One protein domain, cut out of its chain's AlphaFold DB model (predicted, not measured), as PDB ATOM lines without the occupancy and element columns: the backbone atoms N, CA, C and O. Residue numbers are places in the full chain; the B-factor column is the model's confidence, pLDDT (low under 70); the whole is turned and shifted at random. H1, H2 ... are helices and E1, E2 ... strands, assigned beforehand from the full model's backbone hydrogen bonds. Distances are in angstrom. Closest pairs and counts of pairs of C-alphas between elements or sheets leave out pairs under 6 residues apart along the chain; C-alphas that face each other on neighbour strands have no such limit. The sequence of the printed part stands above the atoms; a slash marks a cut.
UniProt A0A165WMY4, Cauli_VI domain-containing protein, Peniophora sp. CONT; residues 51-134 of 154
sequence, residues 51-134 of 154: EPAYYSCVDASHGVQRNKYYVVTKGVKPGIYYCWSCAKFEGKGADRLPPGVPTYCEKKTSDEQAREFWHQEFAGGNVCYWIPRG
ATOM      1  N   GLU A  51     229.502 202.596 155.178       88.38
ATOM      2  CA  GLU A  51     228.082 202.886 155.201       88.38
ATOM      3  C   GLU A  51     227.442 202.457 156.528       88.38
ATOM      4  O   GLU A  51     227.695 201.353 157.026       88.38
ATOM      5  N   PRO A  52     226.568 203.302 157.096       88.75
ATOM      6  CA  PRO A  52     225.784 202.922 158.256       88.75
ATOM      7  C   PRO A  52     224.822 201.784 157.920       88.75
ATOM      8  O   PRO A  52     224.166 201.768 156.879       88.75
ATOM      9  N   ALA A  53     224.645 200.871 158.871       91.38
ATOM     10  CA  ALA A  53     223.509 199.963 158.840       91.38
ATOM     11  C   ALA A  53     222.216 200.736 159.146       91.38
ATOM     12  O   ALA A  53     222.150 201.477 160.130       91.38
ATOM     13  N   TYR A  54     221.185 200.524 158.329       92.56
ATOM     14  CA  TYR A  54     219.854 201.087 158.541       92.56
ATOM     15  C   TYR A  54     218.929 200.079 159.207       92.56
ATOM     16  O   TYR A  54     218.871 198.910 158.823       92.56
ATOM     17  N   TYR A  55     218.159 200.559 160.181       89.31
ATOM     18  CA  TYR A  55     217.215 199.749 160.933       89.31
ATOM     19  C   TYR A  55     215.825 200.380 160.904       89.31
ATOM     20  O   TYR A  55     215.557 201.422 161.517       89.31
ATOM     21  N   SER A  56     214.920 199.708 160.198       87.44
ATOM     22  CA  SER A  56     213.494 199.997 160.227       87.44
ATOM     23  C   SER A  56     212.822 199.301 161.406       87.44
ATOM     24  O   SER A  56     213.207 198.213 161.833       87.44
ATOM     25  N   CYS A  57     211.811 199.964 161.960       85.19
ATOM     26  CA  CYS A  57     210.963 199.360 162.969       85.19
ATOM     27  C   CYS A  57     209.923 198.474 162.283       85.19
ATOM     28  O   CYS A  57     209.200 198.950 161.411       85.19
ATOM     29  N   VAL A  58     209.848 197.210 162.692       81.12
ATOM     30  CA  VAL A  58     208.811 196.262 162.247       81.12
ATOM     31  C   VAL A  58     207.561 196.303 163.127       81.12
ATOM     32  O   VAL A  58     206.513 195.805 162.734       81.12
ATOM     33  N   ASP A  59     207.665 196.898 164.314       77.81
ATOM     34  CA  ASP A  59     206.572 196.974 165.275       77.81
ATOM     35  C   ASP A  59     205.641 198.152 164.951       77.81
ATOM     36  O   ASP A  59     206.076 199.305 164.909       77.81
ATOM     37  N   ALA A  60     204.357 197.854 164.737       74.69
ATOM     38  CA  ALA A  60     203.313 198.839 164.462       74.69
ATOM     39  C   ALA A  60     202.942 199.691 165.692       74.69
ATOM     40  O   ALA A  60     202.381 200.776 165.536       74.69
ATOM     41  N   SER A  61     203.264 199.231 166.907       74.00
ATOM     42  CA  SER A  61     203.073 199.997 168.146       74.00
ATOM     43  C   SER A  61     204.062 201.160 168.275       74.00
ATOM     44  O   SER A  61     203.812 202.143 168.977       74.00
ATOM     45  N   HIS A  62     205.183 201.085 167.563       75.19
ATOM     46  CA  HIS A  62     206.156 202.155 167.507       75.19
ATOM     47  C   HIS A  62     205.757 203.170 166.436       75.19
ATOM     48  O   HIS A  62     205.851 202.920 165.236       75.19
ATOM     49  N   GLY A  63     205.368 204.370 166.868       66.00
ATOM     50  CA  GLY A  63     205.099 205.469 165.946       66.00
ATOM     51  C   GLY A  63     206.342 205.810 165.122       66.00
ATOM     52  O   GLY A  63     207.319 206.343 165.658       66.00
ATOM     53  N   VAL A  64     206.304 205.535 163.814       66.50
ATOM     54  CA  VAL A  64     207.318 206.014 162.869       66.50
ATOM     55  C   VAL A  64     207.200 207.530 162.816       66.50
ATOM     56  O   VAL A  64     206.262 208.087 162.243       66.50
ATOM     57  N   GLN A  65     208.139 208.220 163.454       69.25
ATOM     58  CA  GLN A  65     208.164 209.669 163.382       69.25
ATOM     59  C   GLN A  65     208.804 210.059 162.052       69.25
ATOM     60  O   GLN A  65     210.006 209.887 161.861       69.25
ATOM     61  N   ARG A  66     207.989 210.573 161.125       74.50
ATOM     62  CA  ARG A  66     208.468 211.065 159.827       74.50
ATOM     63  C   ARG A  66     209.589 212.088 160.043       74.50
ATOM     64  O   ARG A  66     209.490 212.938 160.930       74.50
ATOM     65  N   ASN A  67     210.637 211.992 159.227       81.06
ATOM     66  CA  ASN A  67     211.788 212.902 159.207       81.06
ATOM     67  C   ASN A  67     212.595 212.949 160.516       81.06
ATOM     68  O   ASN A  67     213.093 214.002 160.915       81.06
ATOM     69  N   LYS A  68     212.703 211.826 161.231       91.50
ATOM     70  CA  LYS A  68     213.587 211.715 162.396       91.50
ATOM     71  C   LYS A  68     214.428 210.456 162.286       91.50
ATOM     72  O   LYS A  68     213.902 209.351 162.206       91.50
ATOM     73  N   TYR A  69     215.733 210.661 162.332       94.50
ATOM     74  CA  TYR A  69     216.744 209.625 162.205       94.50
ATOM     75  C   TYR A  69     217.548 209.607 163.497       94.50
ATOM     76  O   TYR A  69     217.974 210.655 163.980       94.50
ATOM     77  N   TYR A  70     217.721 208.436 164.091       95.75
ATOM     78  CA  TYR A  70     218.447 208.260 165.343       95.75
ATOM     79  C   TYR A  70     219.744 207.523 165.043       95.75
ATOM     80  O   TYR A  70     219.728 206.337 164.719       95.75
ATOM     81  N   VAL A  71     220.861 208.237 165.117       97.00
ATOM     82  CA  VAL A  71     222.192 207.711 164.824       97.00
ATOM     83  C   VAL A  71     222.820 207.234 166.120       97.00
ATOM     84  O   VAL A  71     223.101 208.039 167.006       97.00
ATOM     85  N   VAL A  72     223.024 205.929 166.249       97.12
ATOM     86  CA  VAL A  72     223.653 205.306 167.416       97.12
ATOM     87  C   VAL A  72     225.098 204.991 167.072       97.12
ATOM     88  O   VAL A  72     225.336 204.070 166.301       97.12
ATOM     89  N   THR A  73     226.062 205.704 167.655       96.00
ATOM     90  CA  THR A  73     227.496 205.446 167.416       96.00
ATOM     91  C   THR A  73     228.111 204.554 168.489       96.00
ATOM     92  O   THR A  73     228.999 203.764 168.186       96.00
ATOM     93  N   LYS A  74     227.602 204.596 169.728       94.75
ATOM     94  CA  LYS A  74     228.074 203.751 170.840       94.75
ATOM     95  C   LYS A  74     226.914 202.957 171.425       94.75
ATOM     96  O   LYS A  74     226.006 203.544 172.021       94.75
ATOM     97  N   GLY A  75     226.935 201.636 171.269       94.12
ATOM     98  CA  GLY A  75     225.811 200.784 171.655       94.12
ATOM     99  C   GLY A  75     226.030 199.302 171.368       94.12
ATOM    100  O   GLY A  75     227.078 198.901 170.873       94.12
ATOM    101  N   VAL A  76     225.011 198.494 171.662       93.12
ATOM    102  CA  VAL A  76     224.951 197.070 171.292       93.12
ATOM    103  C   VAL A  76     224.807 196.891 169.787       93.12
ATOM    104  O   VAL A  76     225.266 195.897 169.242       93.12
ATOM    105  N   LYS A  77     224.158 197.830 169.096       93.69
ATOM    106  CA  LYS A  77     223.977 197.754 167.645       93.69
ATOM    107  C   LYS A  77     224.058 199.146 167.009       93.69
ATOM    108  O   LYS A  77     223.024 199.772 166.772       93.69
ATOM    109  N   PRO A  78     225.273 199.660 166.758       94.69
ATOM    110  CA  PRO A  78     225.466 200.941 166.090       94.69
ATOM    111  C   PRO A  78     224.828 200.979 164.690       94.69
ATOM    112  O   PRO A  78     224.797 199.968 163.982       94.69
ATOM    113  N   GLY A  79     224.303 202.142 164.310       95.25
ATOM    114  CA  GLY A  79     223.697 202.407 163.002       95.25
ATOM    115  C   GLY A  79     222.626 203.495 163.052       95.25
ATOM    116  O   GLY A  79     222.487 204.199 164.057       95.25
ATOM    117  N   ILE A  80     221.859 203.626 161.972       95.88
ATOM    118  CA  ILE A  80     220.790 204.620 161.823       95.88
ATOM    119  C   ILE A  80     219.432 203.942 161.994       95.88
ATOM    120  O   ILE A  80     219.102 202.977 161.308       95.88
ATOM    121  N   TYR A  81     218.617 204.473 162.899       94.75
ATOM    122  CA  TYR A  81     217.291 203.961 163.226       94.75
ATOM    123  C   TYR A  81     216.208 204.973 162.854       94.75
ATOM    124  O   TYR A  81     216.336 206.162 163.144       94.75
ATOM    125  N   TYR A  82     215.085 204.498 162.313       92.31
ATOM    126  CA  TYR A  82     213.904 205.342 162.042       92.31
ATOM    127  C   TYR A  82     212.949 205.470 163.241       92.31
ATOM    128  O   TYR A  82     211.921 206.144 163.178       92.31
ATOM    129  N   CYS A  83     213.266 204.805 164.354       91.88
ATOM    130  CA  CYS A  83     212.444 204.773 165.556       91.88
ATOM    131  C   CYS A  83     213.300 204.977 166.807       91.88
ATOM    132  O   CYS A  83     214.319 204.309 166.985       91.88
ATOM    133  N   TRP A  84     212.838 205.853 167.706       92.00
ATOM    134  CA  TRP A  84     213.505 206.111 168.981       92.00
ATOM    135  C   TRP A  84     213.555 204.870 169.873       92.00
ATOM    136  O   TRP A  84     214.604 204.568 170.433       92.00
ATOM    137  N   SER A  85     212.445 204.136 169.995       92.06
ATOM    138  CA  SER A  85     212.374 202.943 170.844       92.06
ATOM    139  C   SER A  85     213.398 201.896 170.399       92.06
ATOM    140  O   SER A  85     214.185 201.425 171.217       92.06
ATOM    141  N   CYS A  86     213.484 201.613 169.096       92.44
ATOM    142  CA  CYS A  86     214.497 200.702 168.554       92.44
ATOM    143  C   CYS A  86     215.921 201.226 168.785       92.44
ATOM    144  O   CYS A  86     216.779 200.474 169.239       92.44
ATOM    145  N   ALA A  87     216.171 202.518 168.551       94.19
ATOM    146  CA  ALA A  87     217.478 203.118 168.809       94.19
ATOM    147  C   ALA A  87     217.889 202.997 170.285       94.19
ATOM    148  O   ALA A  87     219.047 202.722 170.588       94.19
ATOM    149  N   LYS A  88     216.944 203.168 171.215       93.31
ATOM    150  CA  LYS A  88     217.183 203.097 172.659       93.31
ATOM    151  C   LYS A  88     217.430 201.663 173.141       93.31
ATOM    152  O   LYS A  88     218.396 201.428 173.866       93.31
ATOM    153  N   PHE A  89     216.573 200.718 172.767       91.62
ATOM    154  CA  PHE A  89     216.616 199.360 173.318       91.62
ATOM    155  C   PHE A  89     217.527 198.420 172.524       91.62
ATOM    156  O   PHE A  89     218.355 197.739 173.121       91.62
ATOM    157  N   GLU A  90     217.446 198.428 171.193       91.50
ATOM    158  CA  GLU A  90     218.283 197.577 170.332       91.50
ATOM    159  C   GLU A  90     219.633 198.231 170.037       91.50
ATOM    160  O   GLU A  90     220.673 197.583 170.121       91.50
ATOM    161  N   GLY A  91     219.615 199.529 169.724       92.56
ATOM    162  CA  GLY A  91     220.818 200.280 169.380       92.56
ATOM    163  C   GLY A  91     221.715 200.509 170.587       92.56
ATOM    164  O   GLY A  91     222.795 199.930 170.683       92.56
ATOM    165  N   LYS A  92     221.277 201.350 171.528       93.06
ATOM    166  CA  LYS A  92     222.045 201.666 172.738       93.06
ATOM    167  C   LYS A  92     222.130 200.475 173.689       93.06
ATOM    168  O   LYS A  92     223.116 200.377 174.402       93.06
ATOM    169  N   GLY A  93     221.141 199.581 173.699       91.31
ATOM    170  CA  GLY A  93     221.108 198.466 174.644       91.31
ATOM    171  C   GLY A  93     220.716 198.893 176.054       91.31
ATOM    172  O   GLY A  93     221.296 198.374 177.003       91.31
ATOM    173  N   ALA A  94     219.775 199.837 176.201       86.19
ATOM    174  CA  ALA A  94     219.401 200.417 177.497       86.19
ATOM    175  C   ALA A  94     219.080 199.376 178.592       86.19
ATOM    176  O   ALA A  94     219.419 199.612 179.744       86.19
ATOM    177  N   ASP A  95     218.516 198.222 178.218       86.00
ATOM    178  CA  ASP A  95     218.178 197.134 179.151       86.00
ATOM    179  C   ASP A  95     219.144 195.936 179.064       86.00
ATOM    180  O   ASP A  95     218.982 194.939 179.764       86.00
ATOM    181  N   ARG A  96     220.134 195.992 178.164       84.44
ATOM    182  CA  ARG A  96     221.083 194.895 177.889       84.44
ATOM    183  C   ARG A  96     222.492 195.181 178.394       84.44
ATOM    184  O   ARG A  96     223.288 194.255 178.533       84.44
ATOM    185  N   LEU A  97     222.821 196.451 178.610       86.31
ATOM    186  CA  LEU A  97     224.130 196.877 179.083       86.31
ATOM    187  C   LEU A  97     224.088 197.216 180.577       86.31
ATOM    188  O   LEU A  97     223.093 197.769 181.048       86.31
ATOM    189  N   PRO A  98     225.170 196.931 181.324       84.44
ATOM    190  CA  PRO A  98     225.301 197.376 182.703       84.44
ATOM    191  C   PRO A  98     225.135 198.898 182.834       84.44
ATOM    192  O   PRO A  98     225.552 199.646 181.936       84.44
ATOM    193  N   PRO A  99     224.597 199.383 183.966       81.75
ATOM    194  CA  PRO A  99     224.573 200.811 184.247       81.75
ATOM    195  C   PRO A  99     226.008 201.360 184.247       81.75
ATOM    196  O   PRO A  99     226.921 200.749 184.798       81.75
ATOM    197  N   GLY A 100     226.212 202.508 183.599       82.38
ATOM    198  CA  GLY A 100     227.520 203.165 183.492       82.38
ATOM    199  C   GLY A 100     228.296 202.883 182.201       82.38
ATOM    200  O   GLY A 100     229.291 203.560 181.952       82.38
ATOM    201  N   VAL A 101     227.842 201.962 181.338       88.81
ATOM    202  CA  VAL A 101     228.436 201.820 179.998       88.81
ATOM    203  C   VAL A 101     228.101 203.061 179.156       88.81
ATOM    204  O   VAL A 101     226.919 203.382 178.983       88.81
ATOM    205  N   PRO A 102     229.106 203.771 178.604       91.31
ATOM    206  CA  PRO A 102     228.852 204.951 177.795       91.31
ATOM    207  C   PRO A 102     228.195 204.544 176.472       91.31
ATOM    208  O   PRO A 102     228.775 203.853 175.632       91.31
ATOM    209  N   THR A 103     226.962 205.001 176.282       94.00
ATOM    210  CA  THR A 103     226.190 204.820 175.050       94.00
ATOM    211  C   THR A 103     225.849 206.178 174.465       94.00
ATOM    212  O   THR A 103     225.587 207.132 175.200       94.00
ATOM    213  N   TYR A 104     225.825 206.273 173.139       95.25
ATOM    214  CA  TYR A 104     225.630 207.540 172.448       95.25
ATOM    215  C   TYR A 104     224.645 207.383 171.299       95.25
ATOM    216  O   TYR A 104     224.733 206.443 170.508       95.25
ATOM    217  N   CYS A 105     223.693 208.309 171.244       95.50
ATOM    218  CA  CYS A 105     222.717 208.412 170.176       95.50
ATOM    219  C   CYS A 105     222.409 209.884 169.932       95.50
ATOM    220  O   CYS A 105     222.064 210.593 170.879       95.50
ATOM    221  N   GLU A 106     222.455 210.300 168.672       96.38
ATOM    222  CA  GLU A 106     222.045 211.636 168.256       96.38
ATOM    223  C   GLU A 106     220.847 211.566 167.313       96.38
ATOM    224  O   GLU A 106     220.708 210.647 166.506       96.38
ATOM    225  N   LYS A 107     219.949 212.540 167.433       96.50
ATOM    226  CA  LYS A 107     218.778 212.665 166.573       96.50
ATOM    227  C   LYS A 107     219.063 213.681 165.471       96.50
ATOM    228  O   LYS A 107     219.379 214.830 165.767       96.50
ATOM    229  N   LYS A 108     218.845 213.286 164.221       96.25
ATOM    230  CA  LYS A 108     218.921 214.138 163.030       96.25
ATOM    231  C   LYS A 108     217.555 214.271 162.360       96.25
ATOM    232  O   LYS A 108     216.662 213.439 162.556       96.25
ATOM    233  N   THR A 109     217.378 215.352 161.606       94.94
ATOM    234  CA  THR A 109     216.108 215.694 160.941       94.94
ATOM    235  C   THR A 109     216.048 215.271 159.477       94.94
ATOM    236  O   THR A 109     214.967 215.253 158.896       94.94
ATOM    237  N   SER A 110     217.182 214.901 158.881       94.75
ATOM    238  CA  SER A 110     217.249 214.342 157.531       94.75
ATOM    239  C   SER A 110     218.168 213.122 157.474       94.75
ATOM    240  O   SER A 110     218.987 212.906 158.374       94.75
ATOM    241  N   ASP A 111     217.998 212.325 156.421       93.50
ATOM    242  CA  ASP A 111     218.812 211.140 156.151       93.50
ATOM    243  C   ASP A 111     220.265 211.534 155.857       93.50
ATOM    244  O   ASP A 111     221.204 210.946 156.390       93.50
ATOM    245  N   GLU A 112     220.449 212.598 155.077       95.31
ATOM    246  CA  GLU A 112     221.759 213.112 154.689       95.31
ATOM    247  C   GLU A 112     222.557 213.555 155.919       95.31
ATOM    248  O   GLU A 112     223.712 213.166 156.074       95.31
ATOM    249  N   GLN A 113     221.921 214.281 156.847       96.25
ATOM    250  CA  GLN A 113     222.549 214.688 158.109       96.25
ATOM    251  C   GLN A 113     222.880 213.491 159.004       96.25
ATOM    252  O   GLN A 113     223.852 213.526 159.758       96.25
ATOM    253  N   ALA A 114     222.056 212.440 158.965       96.06
ATOM    254  CA  ALA A 114     222.299 211.217 159.718       96.06
ATOM    255  C   ALA A 114     223.523 210.463 159.183       96.06
ATOM    256  O   ALA A 114     224.367 210.037 159.974       96.06
ATOM    257  N   ARG A 115     223.647 210.353 157.855       95.19
ATOM    258  CA  ARG A 115     224.811 209.755 157.191       95.19
ATOM    259  C   ARG A 115     226.077 210.560 157.397       95.19
ATOM    260  O   ARG A 115     227.090 209.984 157.776       95.19
ATOM    261  N   GLU A 116     226.026 211.868 157.179       95.94
ATOM    262  CA  GLU A 116     227.184 212.744 157.357       95.94
ATOM    263  C   GLU A 116     227.737 212.632 158.781       95.94
ATOM    264  O   GLU A 116     228.926 212.376 158.972       95.94
ATOM    265  N   PHE A 117     226.851 212.698 159.779       96.25
ATOM    266  CA  PHE A 117     227.233 212.520 161.173       96.25
ATOM    267  C   PHE A 117     227.822 211.132 161.450       96.25
ATOM    268  O   PHE A 117     228.840 211.018 162.131       96.25
ATOM    269  N   TRP A 118     227.222 210.071 160.900       95.56
ATOM    270  CA  TRP A 118     227.773 208.722 161.014       95.56
ATOM    271  C   TRP A 118     229.182 208.628 160.430       95.56
ATOM    272  O   TRP A 118     230.074 208.104 161.090       95.56
ATOM    273  N   HIS A 119     229.403 209.139 159.217       94.31
ATOM    274  CA  HIS A 119     230.713 209.092 158.574       94.31
ATOM    275  C   HIS A 119     231.756 209.898 159.343       94.31
ATOM    276  O   HIS A 119     232.884 209.432 159.483       94.31
ATOM    277  N   GLN A 120     231.382 211.062 159.878       94.81
ATOM    278  CA  GLN A 120     232.263 211.868 160.718       94.81
ATOM    279  C   GLN A 120     232.689 211.100 161.976       94.81
ATOM    280  O   GLN A 120     233.877 211.015 162.282       94.81
ATOM    281  N   GLU A 121     231.734 210.485 162.674       95.31
ATOM    282  CA  GLU A 121     232.000 209.708 163.887       95.31
ATOM    283  C   GLU A 121     232.769 208.414 163.596       95.31
ATOM    284  O   GLU A 121     233.642 208.015 164.368       95.31
ATOM    285  N   PHE A 122     232.483 207.766 162.467       92.44
ATOM    286  CA  PHE A 122     233.197 206.578 162.014       92.44
ATOM    287  C   PHE A 122     234.651 206.908 161.657       92.44
ATOM    288  O   PHE A 122     235.563 206.229 162.128       92.44
ATOM    289  N   ALA A 123     234.882 207.982 160.896       91.44
ATOM    290  CA  ALA A 123     236.221 208.461 160.552       91.44
ATOM    291  C   ALA A 123     237.011 208.914 161.792       91.44
ATOM    292  O   ALA A 123     238.224 208.726 161.850       91.44
ATOM    293  N   GLY A 124     236.323 209.460 162.800       92.06
ATOM    294  CA  GLY A 124     236.906 209.820 164.093       92.06
ATOM    295  C   GLY A 124     237.174 208.637 165.033       92.06
ATOM    296  O   GLY A 124     237.707 208.849 166.119       92.06
ATOM    297  N   GLY A 125     236.799 207.404 164.666       91.62
ATOM    298  CA  GLY A 125     236.941 206.230 165.537       91.62
ATOM    299  C   GLY A 125     236.003 206.235 166.752       91.62
ATOM    300  O   GLY A 125     236.228 205.505 167.715       91.62
ATOM    301  N   ASN A 126     234.939 207.043 166.721       92.50
ATOM    302  CA  ASN A 126     233.979 207.191 167.819       92.50
ATOM    303  C   ASN A 126     232.890 206.108 167.827       92.50
ATOM    304  O   ASN A 126     232.103 206.032 168.777       92.50
ATOM    305  N   VAL A 127     232.832 205.268 166.791       91.75
ATOM    306  CA  VAL A 127     231.865 204.172 166.689       91.75
ATOM    307  C   VAL A 127     232.348 202.976 167.510       91.75
ATOM    308  O   VAL A 127     233.390 202.390 167.226       91.75
ATOM    309  N   CYS A 128     231.585 202.597 168.539       91.38
ATOM    310  CA  CYS A 128     231.927 201.502 169.448       91.38
ATOM    311  C   CYS A 128     230.788 200.487 169.558       91.38
ATOM    312  O   CYS A 128     229.630 200.843 169.801       91.38
ATOM    313  N   TYR A 129     231.147 199.209 169.447       89.69
ATOM    314  CA  TYR A 129     230.239 198.083 169.614       89.69
ATOM    315  C   TYR A 129     230.402 197.461 171.003       89.69
ATOM    316  O   TYR A 129     231.497 197.037 171.376       89.69
ATOM    317  N   TRP A 130     229.310 197.367 171.758       88.50
ATOM    318  CA  TRP A 130     229.288 196.715 173.064       88.50
ATOM    319  C   TRP A 130     228.692 195.316 172.958       88.50
ATOM    320  O   TRP A 130     227.545 195.150 172.551       88.50
ATOM    321  N   ILE A 131     229.446 194.306 173.391       85.62
ATOM    322  CA  ILE A 131     228.941 192.937 173.512       85.62
ATOM    323  C   ILE A 131     228.322 192.793 174.911       85.62
ATOM    324  O   ILE A 131     229.068 192.821 175.897       85.62
ATOM    325  N   PRO A 132     226.989 192.651 175.044       79.88
ATOM    326  CA  PRO A 132     226.373 192.410 176.341       79.88
ATOM    327  C   PRO A 132     226.889 191.079 176.903       79.88
ATOM    328  O   PRO A 132     226.700 190.015 176.310       79.88
ATOM    329  N   ARG A 133     227.578 191.127 178.049       69.19
ATOM    330  CA  ARG A 133     228.030 189.918 178.749       69.19
ATOM    331  C   ARG A 133     226.811 189.289 179.418       69.19
ATOM    332  O   ARG A 133     226.295 189.850 180.375       69.19
ATOM    333  N   GLY A 134     226.358 188.140 178.920       59.25
ATOM    334  CA  GLY A 134     225.312 187.364 179.592       59.25
ATOM    335  C   GLY A 134     223.936 187.350 178.932       59.25
ATOM    336  O   GLY A 134     222.962 187.037 179.612       59.25
TER     337      GLY A 134
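This is residues 51 to 134 of the 154 residues of the protein "Cauli_VI domain-containing protein" of Peniophora sp. CONT (UniProt A0A165WMY4). What does one see first? A small three-stranded sheet forms the core between two helices, with H2 packed over one face and H1 over the other. Residues 51 to 68 make a long unnamed opening stretch, of which 54 to 55 pair with E2, and residues 128 to 129 pair with the last part of E1. What are the parts and the size? The printed part has 84 residues, with E1, E2, H1, E3 and H2 along the chain, a mixed class with under half of the residues in named elements, and an antiparallel sheet in the order E2, E1, E3. It is compact, with a radius of gyration of the C-alphas of 12.3 A, and flat, spanning 34 by 34 by 18 A.

How is the sheet joined? E1, residues 69 to 75, is the inner strand, antiparallel to E3, residues 104 to 108, at 167 degrees, with N 71 and O 106 at 2.8 A, within hydrogen-bond range. On its other side E2, residues 79 to 81, forms a hairpin with E1, antiparallel at 141 degrees, with N 81 and O 70 at 2.8 A, within hydrogen-bond range. Where are the helices? They make three layers, helices on both faces of a sheet: H2, residues 111 to 123, has a height over the sheet of 9.0 A, and H1, residues 84 to 91, on the opposite face, 8.3 A. H2 runs along the strands over E1, at 7 degrees on the local plane, and their closest C-alphas, of Val 71 and Ala 114, are 6.2 A apart. H1 runs along the strands at 26 degrees to E1 on the local plane, over E1 and only just over E2, on which 3 of its C-alphas fall; the closest C-alphas of H1 and E1, of Gly 75 and Gly 91, are 5.5 A apart. What else relates the parts? E2, H1 and E3 are a split strand-helix-strand unit, two strands running the same way with E1 between them, and its crossover is right-handed. H1 and H2 are apart, and in both every O i to N i+4 pair is within hydrogen-bond range.

Where does the first strand begin? C-alpha 69 of E1 is at (216.744, 209.625, 162.205), and E1 is 15.8 A long. How long are the others? H2 is 18.2 A, E3 13.3 A, H1 9.4 A and E2 6.6 A, first to last C-alpha, and H2 ends with C-alpha 123 at (236.221, 208.461, 160.552).

How far does it reach? The two C-alphas farthest apart, of Glu 112 and Gly 134, are 36.0 A apart. Is it continuous and confident? The printed part has no cut, and the link from H1 to E3, 12 residues, is long. The mean pLDDT of the printed part is 89.3, with residues 63 to 65 and 133 to 134 under 70.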